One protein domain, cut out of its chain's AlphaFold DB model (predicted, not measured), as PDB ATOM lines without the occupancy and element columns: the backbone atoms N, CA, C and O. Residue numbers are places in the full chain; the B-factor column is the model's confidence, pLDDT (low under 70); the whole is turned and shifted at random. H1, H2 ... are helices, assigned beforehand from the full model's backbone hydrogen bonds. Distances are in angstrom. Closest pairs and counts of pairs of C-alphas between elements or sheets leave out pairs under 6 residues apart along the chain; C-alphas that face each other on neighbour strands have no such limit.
ATOM      1  N   PRO A  18      20.821  36.132 -24.650       77.56
ATOM      2  CA  PRO A  18      21.007  37.573 -24.537       77.56
ATOM      3  C   PRO A  18      21.066  38.220 -25.918       77.56
ATOM      4  O   PRO A  18      21.699  37.694 -26.832       77.56
ATOM      5  N   VAL A  19      20.461  39.399 -26.069       80.00
ATOM      6  CA  VAL A  19      20.517  40.153 -27.335       80.00
ATOM      7  C   VAL A  19      21.966  40.449 -27.742       80.00
ATOM      8  O   VAL A  19      22.291  40.380 -28.922       80.00
ATOM      9  N   SER A  20      22.855  40.700 -26.778       77.56
ATOM     10  CA  SER A  20      24.292  40.883 -27.027       77.56
ATOM     11  C   SER A  20      24.950  39.657 -27.667       77.56
ATOM     12  O   SER A  20      25.802  39.800 -28.540       77.56
ATOM     13  N   ASP A  21      24.538  38.452 -27.272       84.25
ATOM     14  CA  ASP A  21      25.076  37.213 -27.829       84.25
ATOM     15  C   ASP A  21      24.548  36.984 -29.249       84.25
ATOM     16  O   ASP A  21      25.313  36.571 -30.116       84.25
ATOM     17  N   ILE A  22      23.284  37.332 -29.529       85.31
ATOM     18  CA  ILE A  22      22.748  37.343 -30.902       85.31
ATOM     19  C   ILE A  22      23.568  38.291 -31.788       85.31
ATOM     20  O   ILE A  22      24.020  37.875 -32.848       85.31
ATOM     21  N   GLN A  23      23.842  39.515 -31.328       84.88
ATOM     22  CA  GLN A  23      24.605  40.511 -32.094       84.88
ATOM     23  C   GLN A  23      26.037  40.067 -32.415       84.88
ATOM     24  O   GLN A  23      26.557  40.360 -33.495       84.88
ATOM     25  N   LEU A  24      26.682  39.358 -31.486       86.38
ATOM     26  CA  LEU A  24      28.001  38.768 -31.710       86.38
ATOM     27  C   LEU A  24      27.939  37.640 -32.739       86.38
ATOM     28  O   LEU A  24      28.778  37.576 -33.636       86.38
ATOM     29  N   LEU A  25      26.937  36.765 -32.650       88.56
ATOM     30  CA  LEU A  25      26.768  35.689 -33.620       88.56
ATOM     31  C   LEU A  25      26.430  36.219 -35.018       88.56
ATOM     32  O   LEU A  25      26.977  35.722 -35.997       88.56
ATOM     33  N   GLU A  26      25.596  37.254 -35.120       86.31
ATOM     34  CA  GLU A  26      25.335  37.968 -36.373       86.31
ATOM     35  C   GLU A  26      26.628  38.569 -36.936       86.31
ATOM     36  O   GLU A  26      26.906  38.433 -38.126       86.31
ATOM     37  N   GLY A  27      27.481  39.141 -36.081       86.12
ATOM     38  CA  GLY A  27      28.823  39.576 -36.466       86.12
ATOM     39  C   GLY A  27      29.700  38.448 -37.006       86.12
ATOM     40  O   GLY A  27      30.425  38.650 -37.979       86.12
ATOM     41  N   MET A  28      29.623  37.245 -36.430       84.44
ATOM     42  CA  MET A  28      30.345  36.071 -36.935       84.44
ATOM     43  C   MET A  28      29.805  35.599 -38.291       84.44
ATOM     44  O   MET A  28      30.595  35.193 -39.144       84.44
ATOM     45  N   VAL A  29      28.488  35.673 -38.510       88.62
ATOM     46  CA  VAL A  29      27.859  35.375 -39.807       88.62
ATOM     47  C   VAL A  29      28.314  36.381 -40.862       88.62
ATOM     48  O   VAL A  29      28.821  35.973 -41.906       88.62
ATOM     49  N   ASP A  30      28.212  37.679 -40.568       86.56
ATOM     50  CA  ASP A  30      28.645  38.759 -41.462       86.56
ATOM     51  C   ASP A  30      30.142  38.647 -41.789       86.56
ATOM     52  O   ASP A  30      30.562  38.852 -42.930       86.56
ATOM     53  N   PHE A  31      30.966  38.290 -40.799       83.75
ATOM     54  CA  PHE A  31      32.390  38.051 -41.000       83.75
ATOM     55  C   PHE A  31      32.633  36.847 -41.911       83.75
ATOM     56  O   PHE A  31      33.376  36.966 -42.880       83.75
ATOM     57  N   ALA A  32      31.988  35.706 -41.658       84.75
ATOM     58  CA  ALA A  32      32.133  34.517 -42.494       84.75
ATOM     59  C   ALA A  32      31.682  34.769 -43.942       84.75
ATOM     60  O   ALA A  32      32.357  34.327 -44.874       84.75
ATOM     61  N   ALA A  33      30.607  35.539 -44.139       86.69
ATOM     62  CA  ALA A  33      30.111  35.931 -45.456       86.69
ATOM     63  C   ALA A  33      31.155  36.707 -46.275       86.69
ATOM     64  O   ALA A  33      31.285  36.475 -47.477       86.69
ATOM     65  N   LYS A  34      31.973  37.555 -45.628       83.25
ATOM     66  CA  LYS A  34      33.080  38.285 -46.286       83.25
ATOM     67  C   LYS A  34      34.151  37.355 -46.872       83.25
ATOM     68  O   LYS A  34      34.865  37.767 -47.781       83.25
ATOM     69  N   TYR A  35      34.235  36.110 -46.401       84.56
ATOM     70  CA  TYR A  35      35.183  35.094 -46.875       84.56
ATOM     71  C   TYR A  35      34.499  33.927 -47.610       84.56
ATOM     72  O   TYR A  35      35.101  32.869 -47.776       84.56
ATOM     73  N   GLY A  36      33.249  34.099 -48.058       84.31
ATOM     74  CA  GLY A  36      32.504  33.084 -48.817       84.31
ATOM     75  C   GLY A  36      31.849  31.986 -47.970       84.31
ATOM     76  O   GLY A  36      31.354  31.003 -48.516       84.31
ATOM     77  N   GLY A  37      31.831  32.134 -46.644       85.69
ATOM     78  CA  GLY A  37      31.099  31.255 -45.737       85.69
ATOM     79  C   GLY A  37      29.623  31.642 -45.618       85.69
ATOM     80  O   GLY A  37      29.263  32.805 -45.740       85.69
ATOM     81  N   ASN A  38      28.760  30.670 -45.325       86.00
ATOM     82  CA  ASN A  38      27.345  30.917 -45.030       86.00
ATOM     83  C   ASN A  38      26.894  30.091 -43.813       86.00
ATOM     84  O   ASN A  38      26.189  29.089 -43.963       86.00
ATOM     85  N   PRO A  39      27.385  30.423 -42.607       84.94
ATOM     86  CA  PRO A  39      27.047  29.667 -41.412       84.94
ATOM     87  C   PRO A  39      25.572  29.857 -41.035       84.94
ATOM     88  O   PRO A  39      25.048  30.969 -41.026       84.94
ATOM     89  N   ASN A  40      24.901  28.758 -40.686       87.38
ATOM     90  CA  ASN A  40      23.515  28.792 -40.236       87.38
ATOM     91  C   ASN A  40      23.420  29.322 -38.794       87.38
ATOM     92  O   ASN A  40      24.051  28.795 -37.876       87.38
ATOM     93  N   MET A  41      22.586  30.339 -38.590       84.88
ATOM     94  CA  MET A  41      22.414  31.030 -37.308       84.88
ATOM     95  C   MET A  41      21.931  30.094 -36.183       84.88
ATOM     96  O   MET A  41      22.436  30.138 -35.062       84.88
ATOM     97  N   ILE A  42      21.012  29.173 -36.481       84.38
ATOM     98  CA  ILE A  42      20.507  28.196 -35.505       84.38
ATOM     99  C   ILE A  42      21.609  27.219 -35.091       84.38
ATOM    100  O   ILE A  42      21.763  26.925 -33.904       84.38
ATOM    101  N   GLU A  43      22.420  26.757 -36.045       84.25
ATOM    102  CA  GLU A  43      23.564  25.899 -35.730       84.25
ATOM    103  C   GLU A  43      24.606  26.614 -34.873       84.25
ATOM    104  O   GLU A  43      25.154  26.013 -33.949       84.25
ATOM    105  N   LEU A  44      24.881  27.889 -35.161       85.88
ATOM    106  CA  LEU A  44      25.808  28.698 -34.374       85.88
ATOM    107  C   LEU A  44      25.327  28.844 -32.926       85.88
ATOM    108  O   LEU A  44      26.114  28.625 -32.005       85.88
ATOM    109  N   ILE A  45      24.034  29.116 -32.714       85.06
ATOM    110  CA  ILE A  45      23.432  29.186 -31.373       85.06
ATOM    111  C   ILE A  45      23.568  27.842 -30.650       85.06
ATOM    112  O   ILE A  45      23.981  27.800 -29.491       85.06
ATOM    113  N   ALA A  46      23.246  26.735 -31.325       84.56
ATOM    114  CA  ALA A  46      23.316  25.400 -30.737       84.56
ATOM    115  C   ALA A  46      24.755  25.004 -30.359       84.56
ATOM    116  O   ALA A  46      25.000  24.517 -29.249       84.56
ATOM    117  N   LYS A  47      25.719  25.251 -31.256       84.88
ATOM    118  CA  LYS A  47      27.149  24.982 -31.030       84.88
ATOM    119  C   LYS A  47      27.699  25.824 -29.887       84.88
ATOM    120  O   LYS A  47      28.358  25.274 -29.005       84.88
ATOM    121  N   TRP A  48      27.388  27.120 -29.858       83.69
ATOM    122  CA  TRP A  48      27.766  27.990 -28.747       83.69
ATOM    123  C   TRP A  48      27.174  27.498 -27.428       83.69
ATOM    124  O   TRP A  48      27.936  27.283 -26.492       83.69
ATOM    125  N   ARG A  49      25.858  27.256 -27.342       82.62
ATOM    126  CA  ARG A  49      25.223  26.790 -26.097       82.62
ATOM    127  C   ARG A  49      25.850  25.504 -25.579       82.62
ATOM    128  O   ARG A  49      26.103  25.380 -24.384       82.62
ATOM    129  N   THR A  50      26.147  24.578 -26.484       83.94
ATOM    130  CA  THR A  50      26.805  23.313 -26.144       83.94
ATOM    131  C   THR A  50      28.225  23.549 -25.630       83.94
ATOM    132  O   THR A  50      28.628  22.942 -24.642       83.94
ATOM    133  N   GLY A  51      28.986  24.441 -26.270       81.81
ATOM    134  CA  GLY A  51      30.342  24.805 -25.856       81.81
ATOM    135  C   GLY A  51      30.380  25.554 -24.524       81.81
ATOM    136  O   GLY A  51      31.114  25.159 -23.625       81.81
ATOM    137  N   ALA A  52      29.556  26.585 -24.364       80.88
ATOM    138  CA  ALA A  52      29.493  27.415 -23.168       80.88
ATOM    139  C   ALA A  52      29.038  26.616 -21.936       80.88
ATOM    140  O   ALA A  52      29.628  26.757 -20.866       80.88
ATOM    141  N   SER A  53      28.091  25.683 -22.112       79.00
ATOM    142  CA  SER A  53      27.654  24.770 -21.044       79.00
ATOM    143  C   SER A  53      28.791  23.904 -20.494       79.00
ATOM    144  O   SER A  53      28.812  23.637 -19.296       79.00
ATOM    145  N   LYS A  54      29.777  23.507 -21.319       80.56
ATOM    146  CA  LYS A  54      30.949  22.734 -20.850       80.56
ATOM    147  C   LYS A  54      31.816  23.507 -19.856       80.56
ATOM    148  O   LYS A  54      32.486  22.890 -19.038       80.56
ATOM    149  N   TYR A  55      31.802  24.834 -19.936       77.56
ATOM    150  CA  TYR A  55      32.582  25.724 -19.077       77.56
ATOM    151  C   TYR A  55      31.724  26.412 -18.003       77.56
ATOM    152  O   TYR A  55      32.225  27.273 -17.289       77.56
ATOM    153  N   GLY A  56      30.432  26.070 -17.894       79.62
ATOM    154  CA  GLY A  56      29.502  26.740 -16.978       79.62
ATOM    155  C   GLY A  56      29.249  28.213 -17.324       79.62
ATOM    156  O   GLY A  56      28.925  29.004 -16.443       79.62
ATOM    157  N   LEU A  57      29.422  28.603 -18.591       81.25
ATOM    158  CA  LEU A  57      29.308  29.991 -19.040       81.25
ATOM    159  C   LEU A  57      27.920  30.268 -19.616       81.25
ATOM    160  O   LEU A  57      27.421  29.514 -20.450       81.25
ATOM    161  N   ALA A  58      27.325  31.386 -19.203       76.69
ATOM    162  CA  ALA A  58      26.000  31.809 -19.659       76.69
ATOM    163  C   ALA A  58      26.033  32.757 -20.873       76.69
ATOM    164  O   ALA A  58      25.037  32.856 -21.582       76.69
ATOM    165  N   ALA A  59      27.161  33.433 -21.118       81.50
ATOM    166  CA  ALA A  59      27.308  34.436 -22.173       81.50
ATOM    167  C   ALA A  59      28.321  34.001 -23.241       81.50
ATOM    168  O   ALA A  59      29.391  33.465 -22.921       81.50
ATOM    169  N   LEU A  60      28.020  34.276 -24.511       83.69
ATOM    170  CA  LEU A  60      28.914  33.989 -25.639       83.69
ATOM    171  C   LEU A  60      30.230  34.748 -25.535       83.69
ATOM    172  O   LEU A  60      31.282  34.163 -25.777       83.69
ATOM    173  N   GLN A  61      30.190  36.017 -25.132       81.75
ATOM    174  CA  GLN A  61      31.398  36.829 -24.994       81.75
ATOM    175  C   GLN A  61      32.423  36.195 -24.040       81.75
ATOM    176  O   GLN A  61      33.614  36.155 -24.348       81.75
ATOM    177  N   LEU A  62      31.962  35.657 -22.906       80.62
ATOM    178  CA  LEU A  62      32.828  34.976 -21.939       80.62
ATOM    179  C   LEU A  62      33.382  33.673 -22.516       80.62
ATOM    180  O   LEU A  62      34.571  33.398 -22.382       80.62
ATOM    181  N   TYR A  63      32.536  32.896 -23.197       83.19
ATOM    182  CA  TYR A  63      32.959  31.666 -23.864       83.19
ATOM    183  C   TYR A  63      34.044  31.927 -24.914       83.19
ATOM    184  O   TYR A  63      35.066  31.245 -24.906       83.19
ATOM    185  N   LEU A  64      33.859  32.941 -25.766       84.19
ATOM    186  CA  LEU A  64      34.841  33.348 -26.772       84.19
ATOM    187  C   LEU A  64      36.167  33.784 -26.137       84.19
ATOM    188  O   LEU A  64      37.226  33.413 -26.642       84.19
ATOM    189  N   GLY A  65      36.112  34.491 -25.005       81.38
ATOM    190  CA  GLY A  65      37.301  34.834 -24.222       81.38
ATOM    191  C   GLY A  65      38.046  33.601 -23.701       81.38
ATOM    192  O   GLY A  65      39.265  33.525 -23.831       81.38
ATOM    193  N   VAL A  66      37.323  32.604 -23.177       82.94
ATOM    194  CA  VAL A  66      37.918  31.361 -22.646       82.94
ATOM    195  C   VAL A  66      38.557  30.507 -23.739       82.94
ATOM    196  O   VAL A  66      39.630  29.950 -23.523       82.94
ATOM    197  N   VAL A  67      37.946  30.415 -24.924       83.50
ATOM    198  CA  VAL A  67      38.510  29.636 -26.046       83.50
ATOM    199  C   VAL A  67      39.563  30.403 -26.856       83.50
ATOM    200  O   VAL A  67      40.025  29.902 -27.879       83.50
ATOM    201  N   GLY A  68      39.957  31.600 -26.409       79.62
ATOM    202  CA  GLY A  68      41.037  32.384 -27.012       79.62
ATOM    203  C   GLY A  68      40.680  33.020 -28.355       79.62
ATOM    204  O   GLY A  68      41.564  33.226 -29.186       79.62
ATOM    205  N   TYR A  69      39.400  33.313 -28.601       79.19
ATOM    206  CA  TYR A  69      38.975  33.947 -29.845       79.19
ATOM    207  C   TYR A  69      39.409  35.432 -29.850       79.19
ATOM    208  O   TYR A  69      38.987  36.190 -28.976       79.19
ATOM    209  N   PRO A  70      40.260  35.874 -30.797       68.44
ATOM    210  CA  PRO A  70      41.006  37.128 -30.654       68.44
ATOM    211  C   PRO A  70      40.207  38.399 -30.980       68.44
ATOM    212  O   PRO A  70      40.708  39.503 -30.776       68.44
ATOM    213  N   PHE A  71      38.984  38.277 -31.499       69.31
ATOM    214  CA  PHE A  71      38.142  39.419 -31.856       69.31
ATOM    215  C   PHE A  71      36.664  39.126 -31.600       69.31
ATOM    216  O   PHE A  71      36.198  38.013 -31.805       69.31
ATOM    217  N   LEU A  72      35.906  40.137 -31.186       72.12
ATOM    218  CA  LEU A  72      34.454  40.057 -31.036       72.12
ATOM    219  C   LEU A  72      33.821  40.777 -32.231       72.12
ATOM    220  O   LEU A  72      33.717  42.007 -32.201       72.12
ATOM    221  N   PRO A  73      33.488  40.065 -33.325       69.12
ATOM    222  CA  PRO A  73      32.916  40.715 -34.489       69.12
ATOM    223  C   PRO A  73      31.522  41.233 -34.129       69.12
ATOM    224  O   PRO A  73      30.693  40.507 -33.588       69.12
ATOM    225  N   VAL A  74      31.272  42.505 -34.424       69.44
ATOM    226  CA  VAL A  74      29.962  43.138 -34.257       69.44
ATOM    227  C   VAL A  74      29.272  43.144 -35.619       69.44
ATOM    228  O   VAL A  74      29.908  43.506 -36.609       69.44
ATOM    229  N   GLY A  75      27.995  42.750 -35.677       68.62
ATOM    230  CA  GLY A  75      27.213  42.744 -36.920       68.62
ATOM    231  C   GLY A  75      27.261  44.084 -37.659       68.62
ATOM    232  O   GLY A  75      27.165  45.158 -37.053       68.62
ATOM    233  N   ASP A  76      27.362  44.045 -38.991       70.50
ATOM    234  CA  ASP A  76      27.459  45.245 -39.831       70.50
ATOM    235  C   ASP A  76      26.215  46.138 -39.651       70.50
ATOM    236  O   ASP A  76      26.288  47.367 -39.754       70.50
ATOM    237  N   HIS A  77      25.061  45.537 -39.352       70.44
ATOM    238  CA  HIS A  77      23.813  46.244 -39.073       70.44
ATOM    239  C   HIS A  77      23.850  47.017 -37.740       70.44
ATOM    240  O   HIS A  77      23.320  48.131 -37.686       70.44
ATOM    241  N   VAL A  78      24.524  46.502 -36.702       70.19
ATOM    242  CA  VAL A  78      24.748  47.223 -35.436       70.19
ATOM    243  C   VAL A  78      25.631  48.435 -35.707       70.19
ATOM    244  O   VAL A  78      25.235  49.552 -35.397       70.19
ATOM    245  N   VAL A  79      26.759  48.259 -36.407       75.06
ATOM    246  CA  VAL A  79      27.673  49.366 -36.747       75.06
ATOM    247  C   VAL A  79      26.966  50.449 -37.572       75.06
ATOM    248  O   VAL A  79      27.112  51.644 -37.301       75.06
ATOM    249  N   LYS A  80      26.171  50.054 -38.576       78.00
ATOM    250  CA  LYS A  80      25.379  50.985 -39.399       78.00
ATOM    251  C   LYS A  80      24.334  51.735 -38.570       78.00
ATOM    252  O   LYS A  80      24.154  52.935 -38.777       78.00
ATOM    253  N   THR A  81      23.663  51.052 -37.648       78.00
ATOM    254  CA  THR A  81      22.631  51.647 -36.787       78.00
ATOM    255  C   THR A  81      23.250  52.593 -35.765       78.00
ATOM    256  O   THR A  81      22.819  53.740 -35.674       78.00
ATOM    257  N   SER A  82      24.330  52.190 -35.095       74.69
ATOM    258  CA  SER A  82      25.075  53.040 -34.162       74.69
ATOM    259  C   SER A  82      25.563  54.322 -34.831       74.69
ATOM    260  O   SER A  82      25.370  55.400 -34.283       74.69
ATOM    261  N   LYS A  83      26.100  54.249 -36.059       79.12
ATOM    262  CA  LYS A  83      26.503  55.447 -36.820       79.12
ATOM    263  C   LYS A  83      25.342  56.404 -37.096       79.12
ATOM    264  O   LYS A  83      25.547  57.614 -37.084       79.12
ATOM    265  N   LYS A  84      24.143  55.887 -37.381       80.06
ATOM    266  CA  LYS A  84      22.949  56.724 -37.583       80.06
ATOM    267  C   LYS A  84      22.502  57.375 -36.278       80.06
ATOM    268  O   LYS A  84      22.226  58.565 -36.279       80.06
ATOM    269  N   VAL A  85      22.470  56.614 -35.185       83.00
ATOM    270  CA  VAL A  85      22.073  57.116 -33.862       83.00
ATOM    271  C   VAL A  85      23.039  58.191 -33.371       83.00
ATOM    272  O   VAL A  85      22.583  59.260 -32.999       83.00
ATOM    273  N   VAL A  86      24.354  57.963 -33.452       85.81
ATOM    274  CA  VAL A  86      25.364  58.970 -33.073       85.81
ATOM    275  C   VAL A  86      25.182  60.253 -33.877       85.81
ATOM    276  O   VAL A  86      25.123  61.322 -33.296       85.81
ATOM    277  N   LYS A  87      24.967  60.159 -35.197       84.56
ATOM    278  CA  LYS A  87      24.675  61.341 -36.023       84.56
ATOM    279  C   LYS A  87      23.403  62.085 -35.612       84.56
ATOM    280  O   LYS A  87      23.351  63.295 -35.774       84.56
ATOM    281  N   LEU A  88      22.371  61.380 -35.151       85.06
ATOM    282  CA  LEU A  88      21.135  62.002 -34.663       85.06
ATOM    283  C   LEU A  88      21.326  62.662 -33.293       85.06
ATOM    284  O   LEU A  88      20.690  63.675 -33.022       85.06
ATOM    285  N   LEU A  89      22.179  62.085 -32.445       81.06
ATOM    286  CA  LEU A  89      22.516  62.631 -31.133       81.06
ATOM    287  C   LEU A  89      23.457  63.836 -31.240       81.06
ATOM    288  O   LEU A  89      23.227  64.804 -30.538       81.06
ATOM    289  N   ASP A  90      24.445  63.810 -32.140       84.88
ATOM    290  CA  ASP A  90      25.373  64.929 -32.389       84.88
ATOM    291  C   ASP A  90      24.703  66.120 -33.100       84.88
ATOM    292  O   ASP A  90      25.228  67.232 -33.091       84.88
TER     293      ASP A  90
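Overview. This is residues 18 to 90 of the 92 residues of an uncharacterized protein of Mycobacterium kansasii (UniProt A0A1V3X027). Three helices, H1, H2 and H3, cross one another in a small body, with the short H3 bridging H1 and H2, and a fourth helix, H4, leaves the side of H1 as an arm whose residues 80 to 90 stick out free. The printed part has 73 residues with four named helices, H1 to H4 in order along the chain, and no named strand: all helix. It is only just loose, close to compact, with a radius of gyration of the C-alphas of 13.7 A, and elongated, spanning 44 by 28 by 22 A; the arm makes the length.

Along the chain. Find C-alpha 19 at (20.517, 40.153, -27.335); from there H1 runs through residues 19 to 34, 22.8 A long. Next look at H2, residues 41 to 54, 20.3 A, then at H3, residues 60 to 66, 9.8 A. H4, residues 76 to 90, runs 21.1 A from C-alpha 76 at (27.459, 45.245, -39.831) to C-alpha 90 at (25.373, 64.929, -32.389).

Arrangement. Begin at H1, the hub, which touches the three other helices; the helix packing is mostly crossed, with no touching pair at a shallow tilt. Its residues 25 to 29 touch H2, closest at the C-alphas of Leu 25 and Leu 44, 7.1 A, at a steep tilt of 59 degrees, opposite ways. Its residues 21 to 24 touch H3, closest at the C-alphas of Asp 21 and Leu 60, 5.5 A; at 73 degrees they are only just about perpendicular. H2 touches H3 with residues 48 to 52 alone, closest at the C-alphas of Ala 52 and Tyr 63, 5.5 A, at a steep tilt of 49 degrees. H4 only just touches H1, with 3 pairs of C-alphas within 8 A, the closest Gly 27 and Asp 76, 6.7 A. H4 is apart from H2 and H3. Every O i to N i+4 pair is within hydrogen-bond range in H1, H3 and H4, and 9 of 10 in H2.

Size, cuts and confidence. Look for the farthest C-alphas at Lys 54 and Asp 90, 44.1 A apart. The printed part has no cut, and no link is long. Its mean pLDDT is 81.2; residues 70 to 71 and 73 to 75 are under 70.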